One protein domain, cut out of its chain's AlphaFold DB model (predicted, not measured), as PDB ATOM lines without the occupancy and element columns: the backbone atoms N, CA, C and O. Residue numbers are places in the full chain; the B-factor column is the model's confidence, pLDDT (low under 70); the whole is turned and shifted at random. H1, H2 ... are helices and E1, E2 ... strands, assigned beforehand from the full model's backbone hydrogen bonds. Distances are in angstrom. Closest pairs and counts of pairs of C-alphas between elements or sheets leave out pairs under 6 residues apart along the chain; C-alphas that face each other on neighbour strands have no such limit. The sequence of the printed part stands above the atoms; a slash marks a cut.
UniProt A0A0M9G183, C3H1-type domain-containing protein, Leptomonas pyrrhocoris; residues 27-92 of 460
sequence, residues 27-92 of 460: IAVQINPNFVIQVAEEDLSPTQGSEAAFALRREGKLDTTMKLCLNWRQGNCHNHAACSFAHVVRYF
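What this domain is: This is residues 27 to 92 of the 460 residues of the protein "C3H1-type domain-containing protein" of Leptomonas pyrrhocoris (UniProt A0A0M9G183). A two-stranded hairpin, E1 and E2, has helix H1 by the Ile 27 end of E1, and a loop-rich remainder holds two very short helices, H2 and H3. Residues 66 to 67 run beside E1, paired parallel with its residues 29 to 30, and unnamed residues 74 to 88 loop out and back into the middle. The printed part has 66 residues, under half in named elements, in the order E1 E2 H1 H2 H3: mixed, helices and strands. It is compact, radius of gyration of the C-alphas 11.0 A, spanning 32 by 26 by 18 A.

How they stand to each other: E1, residues 27 to 32, and E2, residues 35 to 40, are antiparallel at 148 degrees, a hairpin; N 29 and O 37 are 2.8 A apart, within hydrogen-bond range. In H1, residues 48 to 58, every O i to N i+4 pair is within range; its closest C-alpha pair with E1, Phe 54 and Ile 27, is 7.6 A apart. H2, residues 70 to 73, and H3, residues 89 to 92, too short for such pairs, are close but not clearly touching: the closest C-alphas, Arg 73 and Phe 92, are 6.7 A apart. H1 is apart from both.

Where its parts are: E1, 15.2 A long, begins at C-alpha 27 (75.932, 82.641, -9.266). E2 is 16.5 A and H1 15.2 A long. H3 ends at C-alpha 92 (73.199, 99.860, -7.579).

The domain as a whole: The C-alphas farthest apart, Gly 60 and Gln 74, are 32.5 A apart. The printed part has no cut. The links H1 to H2 and H2 to H3 are long. Residues 62 and 92 have pLDDT under 70.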
ATOM      1  N   ILE A  27      74.539  82.724  -9.731       90.69
ATOM      2  CA  ILE A  27      75.932  82.641  -9.266       90.69
ATOM      3  C   ILE A  27      76.060  83.182  -7.841       90.69
ATOM      4  O   ILE A  27      75.352  84.105  -7.442       90.69
ATOM      5  N   ALA A  28      76.980  82.614  -7.064       91.56
ATOM      6  CA  ALA A  28      77.287  83.093  -5.725       91.56
ATOM      7  C   ALA A  28      78.250  84.292  -5.796       91.56
ATOM      8  O   ALA A  28      79.424  84.146  -6.149       91.56
ATOM      9  N   VAL A  29      77.762  85.481  -5.445       91.19
ATOM     10  CA  VAL A  29      78.545  86.720  -5.387       91.19
ATOM     11  C   VAL A  29      78.840  87.067  -3.932       91.19
ATOM     12  O   VAL A  29      77.936  87.274  -3.123       91.19
ATOM     13  N   GLN A  30      80.121  87.146  -3.591       92.38
ATOM     14  CA  GLN A  30      80.603  87.546  -2.277       92.38
ATOM     15  C   GLN A  30      80.697  89.076  -2.199       92.38
ATOM     16  O   GLN A  30      81.527  89.697  -2.868       92.38
ATOM     17  N   ILE A  31      79.850  89.682  -1.364       89.12
ATOM     18  CA  ILE A  31      79.853  91.133  -1.097       89.12
ATOM     19  C   ILE A  31      80.825  91.457   0.039       89.12
ATOM     20  O   ILE A  31      81.518  92.470   0.013       89.12
ATOM     21  N   ASN A  32      80.881  90.580   1.042       87.00
ATOM     22  CA  ASN A  32      81.752  90.679   2.210       87.00
ATOM     23  C   ASN A  32      82.250  89.260   2.550       87.00
ATOM     24  O   ASN A  32      81.567  88.304   2.180       87.00
ATOM     25  N   PRO A  33      83.367  89.055   3.280       88.56
ATOM     26  CA  PRO A  33      83.846  87.717   3.639       88.56
ATOM     27  C   PRO A  33      82.769  86.822   4.263       88.56
ATOM     28  O   PRO A  33      82.751  85.624   4.012       88.56
ATOM     29  N   ASN A  34      81.825  87.435   4.984       91.75
ATOM     30  CA  ASN A  34      80.734  86.763   5.687       91.75
ATOM     31  C   ASN A  34      79.375  86.842   4.964       91.75
ATOM     32  O   ASN A  34      78.374  86.409   5.527       91.75
ATOM     33  N   PHE A  35      79.301  87.440   3.769       90.38
ATOM     34  CA  PHE A  35      78.032  87.680   3.077       90.38
ATOM     35  C   PHE A  35      78.126  87.334   1.592       90.38
ATOM     36  O   PHE A  35      78.819  88.003   0.818       90.38
ATOM     37  N   VAL A  36      77.399  86.283   1.213       91.38
ATOM     38  CA  VAL A  36      77.296  85.768  -0.153       91.38
ATOM     39  C   VAL A  36      75.833  85.820  -0.568       91.38
ATOM     40  O   VAL A  36      74.969  85.331   0.158       91.38
ATOM     41  N   ILE A  37      75.562  86.406  -1.729       91.56
ATOM     42  CA  ILE A  37      74.231  86.444  -2.339       91.56
ATOM     43  C   ILE A  37      74.210  85.578  -3.591       91.56
ATOM     44  O   ILE A  37      75.223  85.432  -4.272       91.56
ATOM     45  N   GLN A  38      73.054  85.005  -3.894       92.44
ATOM     46  CA  GLN A  38      72.819  84.318  -5.156       92.44
ATOM     47  C   GLN A  38      72.186  85.306  -6.132       92.44
ATOM     48  O   GLN A  38      71.164  85.909  -5.815       92.44
ATOM     49  N   VAL A  39      72.823  85.499  -7.283       92.25
ATOM     50  CA  VAL A  39      72.436  86.512  -8.274       92.25
ATOM     51  C   VAL A  39      72.216  85.837  -9.614       92.25
ATOM     52  O   VAL A  39      73.086  85.089 -10.063       92.25
ATOM     53  N   ALA A  40      71.064  86.082 -10.227       92.31
ATOM     54  CA  ALA A  40      70.737  85.564 -11.548       92.31
ATOM     55  C   ALA A  40      71.519  86.296 -12.661       92.31
ATOM     56  O   ALA A  40      72.079  87.371 -12.428       92.31
ATOM     57  N   GLU A  41      71.599  85.713 -13.861       90.81
ATOM     58  CA  GLU A  41      72.332  86.289 -15.008       90.81
ATOM     59  C   GLU A  41      71.783  87.660 -15.409       90.81
ATOM     60  O   GLU A  41      72.555  88.584 -15.654       90.81
ATOM     61  N   GLU A  42      70.464  87.825 -15.359       91.62
ATOM     62  CA  GLU A  42      69.766  89.077 -15.653       91.62
ATOM     63  C   GLU A  42      70.064  90.210 -14.658       91.62
ATOM     64  O   GLU A  42      69.921  91.386 -14.994       91.62
ATOM     65  N   ASP A  43      70.496  89.874 -13.441       91.56
ATOM     66  CA  ASP A  43      70.813  90.848 -12.397       91.56
ATOM     67  C   ASP A  43      72.294  91.273 -12.435       91.56
ATOM     68  O   ASP A  43      72.719  92.109 -11.629       91.56
ATOM     69  N   LEU A  44      73.101  90.724 -13.347       89.94
ATOM     70  CA  LEU A  44      74.517  91.052 -13.502       89.94
ATOM     71  C   LEU A  44      74.737  91.913 -14.742       89.94
ATOM     72  O   LEU A  44      74.221  91.642 -15.820       89.94
ATOM     73  N   SER A  45      75.540  92.967 -14.606       89.44
ATOM     74  CA  SER A  45      75.961  93.727 -15.780       89.44
ATOM     75  C   SER A  45      76.992  92.908 -16.565       89.44
ATOM     76  O   SER A  45      77.819  92.272 -15.908       89.44
ATOM     77  N   PRO A  46      77.027  92.991 -17.907       87.56
ATOM     78  CA  PRO A  46      77.921  92.209 -18.765       87.56
ATOM     79  C   PRO A  46      79.382  92.680 -18.652       87.56
ATOM     80  O   PRO A  46      79.920  93.354 -19.531       87.56
ATOM     81  N   THR A  47      80.026  92.362 -17.533       89.69
ATOM     82  CA  THR A  47      81.465  92.553 -17.322       89.69
ATOM     83  C   THR A  47      82.226  91.291 -17.685       89.69
ATOM     84  O   THR A  47      81.704  90.186 -17.521       89.69
ATOM     85  N   GLN A  48      83.496  91.433 -18.059       88.19
ATOM     86  CA  GLN A  48      84.401  90.301 -18.263       88.19
ATOM     87  C   GLN A  48      84.424  89.346 -17.056       88.19
ATOM     88  O   GLN A  48      84.483  88.133 -17.231       88.19
ATOM     89  N   GLY A  49      84.342  89.877 -15.830       86.94
ATOM     90  CA  GLY A  49      84.236  89.083 -14.607       86.94
ATOM     91  C   GLY A  49      82.958  88.249 -14.552       86.94
ATOM     92  O   GLY A  49      83.019  87.039 -14.337       86.94
ATOM     93  N   SER A  50      81.804  88.876 -14.792       88.81
ATOM     94  CA  SER A  50      80.513  88.178 -14.808       88.81
ATOM     95  C   SER A  50      80.431  87.120 -15.911       88.81
ATOM     96  O   SER A  50      80.010  85.996 -15.646       88.81
ATOM     97  N   GLU A  51      80.926  87.428 -17.109       90.50
ATOM     98  CA  GLU A  51      80.939  86.503 -18.240       90.50
ATOM     99  C   GLU A  51      81.866  85.310 -17.971       90.50
ATOM    100  O   GLU A  51      81.479  84.159 -18.183       90.50
ATOM    101  N   ALA A  52      83.052  85.560 -17.404       88.44
ATOM    102  CA  ALA A  52      83.965  84.504 -16.979       88.44
ATOM    103  C   ALA A  52      83.347  83.612 -15.889       88.44
ATOM    104  O   ALA A  52      83.521  82.393 -15.923       88.44
ATOM    105  N   ALA A  53      82.586  84.181 -14.949       87.44
ATOM    106  CA  ALA A  53      81.893  83.404 -13.923       87.44
ATOM    107  C   ALA A  53      80.791  82.510 -14.516       87.44
ATOM    108  O   ALA A  53      80.687  81.337 -14.146       87.44
ATOM    109  N   PHE A  54      80.009  83.015 -15.474       88.69
ATOM    110  CA  PHE A  54      79.027  82.193 -16.186       88.69
ATOM    111  C   PHE A  54      79.682  81.128 -17.066       88.69
ATOM    112  O   PHE A  54      79.178  80.006 -17.133       88.69
ATOM    113  N   ALA A  55      80.830  81.416 -17.681       89.12
ATOM    114  CA  ALA A  55      81.607  80.418 -18.409       89.12
ATOM    115  C   ALA A  55      82.082  79.285 -17.479       89.12
ATOM    116  O   ALA A  55      81.805  78.116 -17.750       89.12
ATOM    117  N   LEU A  56      82.690  79.618 -16.332       87.31
ATOM    118  CA  LEU A  56      83.118  78.634 -15.325       87.31
ATOM    119  C   LEU A  56      81.948  77.795 -14.800       87.31
ATOM    120  O   LEU A  56      82.074  76.588 -14.591       87.31
ATOM    121  N   ARG A  57      80.782  78.415 -14.638       87.44
ATOM    122  CA  ARG A  57      79.557  77.709 -14.277       87.44
ATOM    123  C   ARG A  57      79.099  76.727 -15.351       87.44
ATOM    124  O   ARG A  57      78.733  75.605 -15.007       87.44
ATOM    125  N   ARG A  58      79.083  77.134 -16.623       88.81
ATOM    126  CA  ARG A  58      78.710  76.255 -17.749       88.81
ATOM    127  C   ARG A  58      79.665  75.061 -17.852       88.81
ATOM    128  O   ARG A  58      79.248  73.980 -18.254       88.81
ATOM    129  N   GLU A  59      80.910  75.230 -17.406       89.06
ATOM    130  CA  GLU A  59      81.902  74.157 -17.248       89.06
ATOM    131  C   GLU A  59      81.698  73.281 -15.993       89.06
ATOM    132  O   GLU A  59      82.456  72.336 -15.778       89.06
ATOM    133  N   GLY A  60      80.705  73.571 -15.147       87.69
ATOM    134  CA  GLY A  60      80.439  72.839 -13.905       87.69
ATOM    135  C   GLY A  60      81.367  73.199 -12.739       87.69
ATOM    136  O   GLY A  60      81.324  72.535 -11.706       87.69
ATOM    137  N   LYS A  61      82.186  74.254 -12.856       84.88
ATOM    138  CA  LYS A  61      83.085  74.743 -11.791       84.88
ATOM    139  C   LYS A  61      82.355  75.734 -10.875       84.88
ATOM    140  O   LYS A  61      82.732  76.897 -10.752       84.88
ATOM    141  N   LEU A  62      81.274  75.252 -10.264       67.19
ATOM    142  CA  LEU A  62      80.296  76.041  -9.501       67.19
ATOM    143  C   LEU A  62      80.801  76.563  -8.147       67.19
ATOM    144  O   LEU A  62      80.207  77.487  -7.599       67.19
ATOM    145  N   ASP A  63      81.897  76.015  -7.621       78.12
ATOM    146  CA  ASP A  63      82.362  76.323  -6.259       78.12
ATOM    147  C   ASP A  63      83.129  77.651  -6.147       78.12
ATOM    148  O   ASP A  63      83.583  78.032  -5.067       78.12
ATOM    149  N   THR A  64      83.285  78.383  -7.253       81.50
ATOM    150  CA  THR A  64      84.029  79.645  -7.252       81.50
ATOM    151  C   THR A  64      83.081  80.802  -6.957       81.50
ATOM    152  O   THR A  64      82.334  81.249  -7.826       81.50
ATOM    153  N   THR A  65      83.117  81.314  -5.727       86.50
ATOM    154  CA  THR A  65      82.443  82.571  -5.389       86.50
ATOM    155  C   THR A  65      83.156  83.737  -6.067       86.50
ATOM    156  O   THR A  65      84.383  83.869  -6.009       86.50
ATOM    157  N   MET A  66      82.395  84.607  -6.727       89.00
ATOM    158  CA  MET A  66      82.955  85.794  -7.374       89.00
ATOM    159  C   MET A  66      82.879  86.996  -6.432       89.00
ATOM    160  O   MET A  66      81.884  87.192  -5.741       89.00
ATOM    161  N   LYS A  67      83.916  87.836  -6.413       90.88
ATOM    162  CA  LYS A  67      83.919  89.073  -5.619       90.88
ATOM    163  C   LYS A  67      83.124  90.180  -6.317       90.88
ATOM    164  O   LYS A  67      83.268  90.385  -7.526       90.88
ATOM    165  N   LEU A  68      82.332  90.920  -5.543       90.50
ATOM    166  CA  LEU A  68      81.664  92.138  -6.003       90.50
ATOM    167  C   LEU A  68      82.689  93.261  -6.247       90.50
ATOM    168  O   LEU A  68      83.595  93.472  -5.436       90.50
ATOM    169  N   CYS A  69      82.535  94.018  -7.333       91.25
ATOM    170  CA  CYS A  69      83.357  95.197  -7.581       91.25
ATOM    171  C   CYS A  69      82.981  96.317  -6.605       91.25
ATOM    172  O   CYS A  69      81.893  96.887  -6.676       91.25
ATOM    173  N   LEU A  70      83.898  96.680  -5.710       87.38
ATOM    174  CA  LEU A  70      83.674  97.785  -4.774       87.38
ATOM    175  C   LEU A  70      83.758  99.155  -5.461       87.38
ATOM    176  O   LEU A  70      83.029 100.071  -5.090       87.38
ATOM    177  N   ASN A  71      84.601  99.289  -6.489       87.94
ATOM    178  CA  ASN A  71      84.765 100.545  -7.230       87.94
ATOM    179  C   ASN A  71      83.554 100.854  -8.108       87.94
ATOM    180  O   ASN A  71      83.252 102.019  -8.357       87.94
ATOM    181  N   TRP A  72      82.824  99.820  -8.525       82.94
ATOM    182  CA  TRP A  72      81.549  99.974  -9.209       82.94
ATOM    183  C   TRP A  72      80.530 100.728  -8.355       82.94
ATOM    184  O   TRP A  72      79.890 101.651  -8.847       82.94
ATOM    185  N   ARG A  73      80.461 100.429  -7.048       75.81
ATOM    186  CA  ARG A  73      79.601 101.163  -6.104       75.81
ATOM    187  C   ARG A  73      79.873 102.658  -6.083       75.81
ATOM    188  O   ARG A  73      78.969 103.444  -5.839       75.81
ATOM    189  N   GLN A  74      81.128 103.027  -6.282       81.69
ATOM    190  CA  GLN A  74      81.590 104.406  -6.205       81.69
ATOM    191  C   GLN A  74      81.508 105.115  -7.564       81.69
ATOM    192  O   GLN A  74      81.964 106.246  -7.672       81.69
ATOM    193  N   GLY A  75      80.999 104.449  -8.613       79.88
ATOM    194  CA  GLY A  75      81.046 104.960  -9.986       79.88
ATOM    195  C   GLY A  75      82.470 105.099 -10.537       79.88
ATOM    196  O   GLY A  75      82.674 105.718 -11.574       79.88
ATOM    197  N   ASN A  76      83.465 104.525  -9.853       84.62
ATOM    198  CA  ASN A  76      84.886 104.703 -10.149       84.62
ATOM    199  C   ASN A  76      85.467 103.515 -10.935       84.62
ATOM    200  O   ASN A  76      86.682 103.346 -11.058       84.62
ATOM    201  N   CYS A  77      84.595 102.637 -11.435       86.50
ATOM    202  CA  CYS A  77      84.986 101.539 -12.305       86.50
ATOM    203  C   CYS A  77      85.246 102.092 -13.709       86.50
ATOM    204  O   CYS A  77      84.328 102.273 -14.496       86.50
ATOM    205  N   HIS A  78      86.509 102.390 -14.016       75.69
ATOM    206  CA  HIS A  78      86.881 103.128 -15.228       75.69
ATOM    207  C   HIS A  78      86.542 102.406 -16.546       75.69
ATOM    208  O   HIS A  78      86.448 103.038 -17.593       75.69
ATOM    209  N   ASN A  79      86.347 101.085 -16.510       85.69
ATOM    210  CA  ASN A  79      85.901 100.312 -17.661       85.69
ATOM    211  C   ASN A  79      84.964  99.191 -17.206       85.69
ATOM    212  O   ASN A  79      85.394  98.196 -16.620       85.69
ATOM    213  N   HIS A  80      83.676  99.372 -17.488       80.25
ATOM    214  CA  HIS A  80      82.625  98.439 -17.099       80.25
ATOM    215  C   HIS A  80      82.836  97.064 -17.748       80.25
ATOM    216  O   HIS A  80      82.764  96.043 -17.071       80.25
ATOM    217  N   ALA A  81      83.177  97.051 -19.038       81.69
ATOM    218  CA  ALA A  81      83.353  95.828 -19.811       81.69
ATOM    219  C   ALA A  81      84.601  95.041 -19.380       81.69
ATOM    220  O   ALA A  81      84.554  93.819 -19.306       81.69
ATOM    221  N   ALA A  82      85.697  95.725 -19.033       85.38
ATOM    222  CA  ALA A  82      86.958  95.082 -18.645       85.38
ATOM    223  C   ALA A  82      87.066  94.748 -17.145       85.38
ATOM    224  O   ALA A  82      88.121  94.310 -16.681       85.38
ATOM    225  N   CYS A  83      86.021  94.988 -16.346       89.44
ATOM    226  CA  CYS A  83      86.095  94.700 -14.921       89.44
ATOM    227  C   CYS A  83      86.102  93.185 -14.678       89.44
ATOM    228  O   CYS A  83      85.183  92.478 -15.084       89.44
ATOM    229  N   SER A  84      87.115  92.693 -13.964       90.00
ATOM    230  CA  SER A  84      87.235  91.285 -13.559       90.00
ATOM    231  C   SER A  84      86.319  90.899 -12.392       90.00
ATOM    232  O   SER A  84      86.249  89.727 -12.026       90.00
ATOM    233  N   PHE A  85      85.617  91.867 -11.800       91.25
ATOM    234  CA  PHE A  85      84.716  91.675 -10.670       91.25
ATOM    235  C   PHE A  85      83.242  91.743 -11.098       91.25
ATOM    236  O   PHE A  85      82.895  92.294 -12.145       91.25
ATOM    237  N   ALA A  86      82.359  91.197 -10.257       89.56
ATOM    238  CA  ALA A  86      80.920  91.196 -10.496       89.56
ATOM    239  C   ALA A  86      80.318  92.591 -10.307       89.56
ATOM    240  O   ALA A  86      80.604  93.261  -9.310       89.56
ATOM    241  N   HIS A  87      79.416  92.989 -11.196       91.06
ATOM    242  CA  HIS A  87      78.576  94.177 -11.041       91.06
ATOM    243  C   HIS A  87      77.116  93.728 -10.975       91.06
ATOM    244  O   HIS A  87      76.585  93.228 -11.961       91.06
ATOM    245  N   VAL A  88      76.470  93.880  -9.820       90.62
ATOM    246  CA  VAL A  88      75.085  93.424  -9.596       90.62
ATOM    247  C   VAL A  88      74.130  94.603  -9.759       90.62
ATOM    248  O   VAL A  88      74.076  95.463  -8.885       90.62
ATOM    249  N   VAL A  89      73.363  94.654 -10.847       86.88
ATOM    250  CA  VAL A  89      72.495  95.779 -11.242       86.88
ATOM    251  C   VAL A  89      71.528  96.171 -10.124       86.88
ATOM    252  O   VAL A  89      71.470  97.344  -9.744       86.88
ATOM    253  N   ARG A  90      70.842  95.195  -9.512       79.81
ATOM    254  CA  ARG A  90      69.914  95.448  -8.392       79.81
ATOM    255  C   ARG A  90      70.563  96.099  -7.177       79.81
ATOM    256  O   ARG A  90      69.883  96.786  -6.427       79.81
ATOM    257  N   TYR A  91      71.864  95.905  -6.981       73.81
ATOM    258  CA  TYR A  91      72.575  96.466  -5.835       73.81
ATOM    259  C   TYR A  91      72.917  97.954  -6.016       73.81
ATOM    260  O   TYR A  91      73.278  98.619  -5.048       73.81
ATOM    261  N   PHE A  92      72.805  98.484  -7.242       69.81
ATOM    262  CA  PHE A  92      73.199  99.860  -7.579       69.81
ATOM    263  C   PHE A  92      72.082 100.689  -8.211       69.81
ATOM    264  O   PHE A  92      72.140 101.913  -8.147       69.81
TER     265      PHE A  92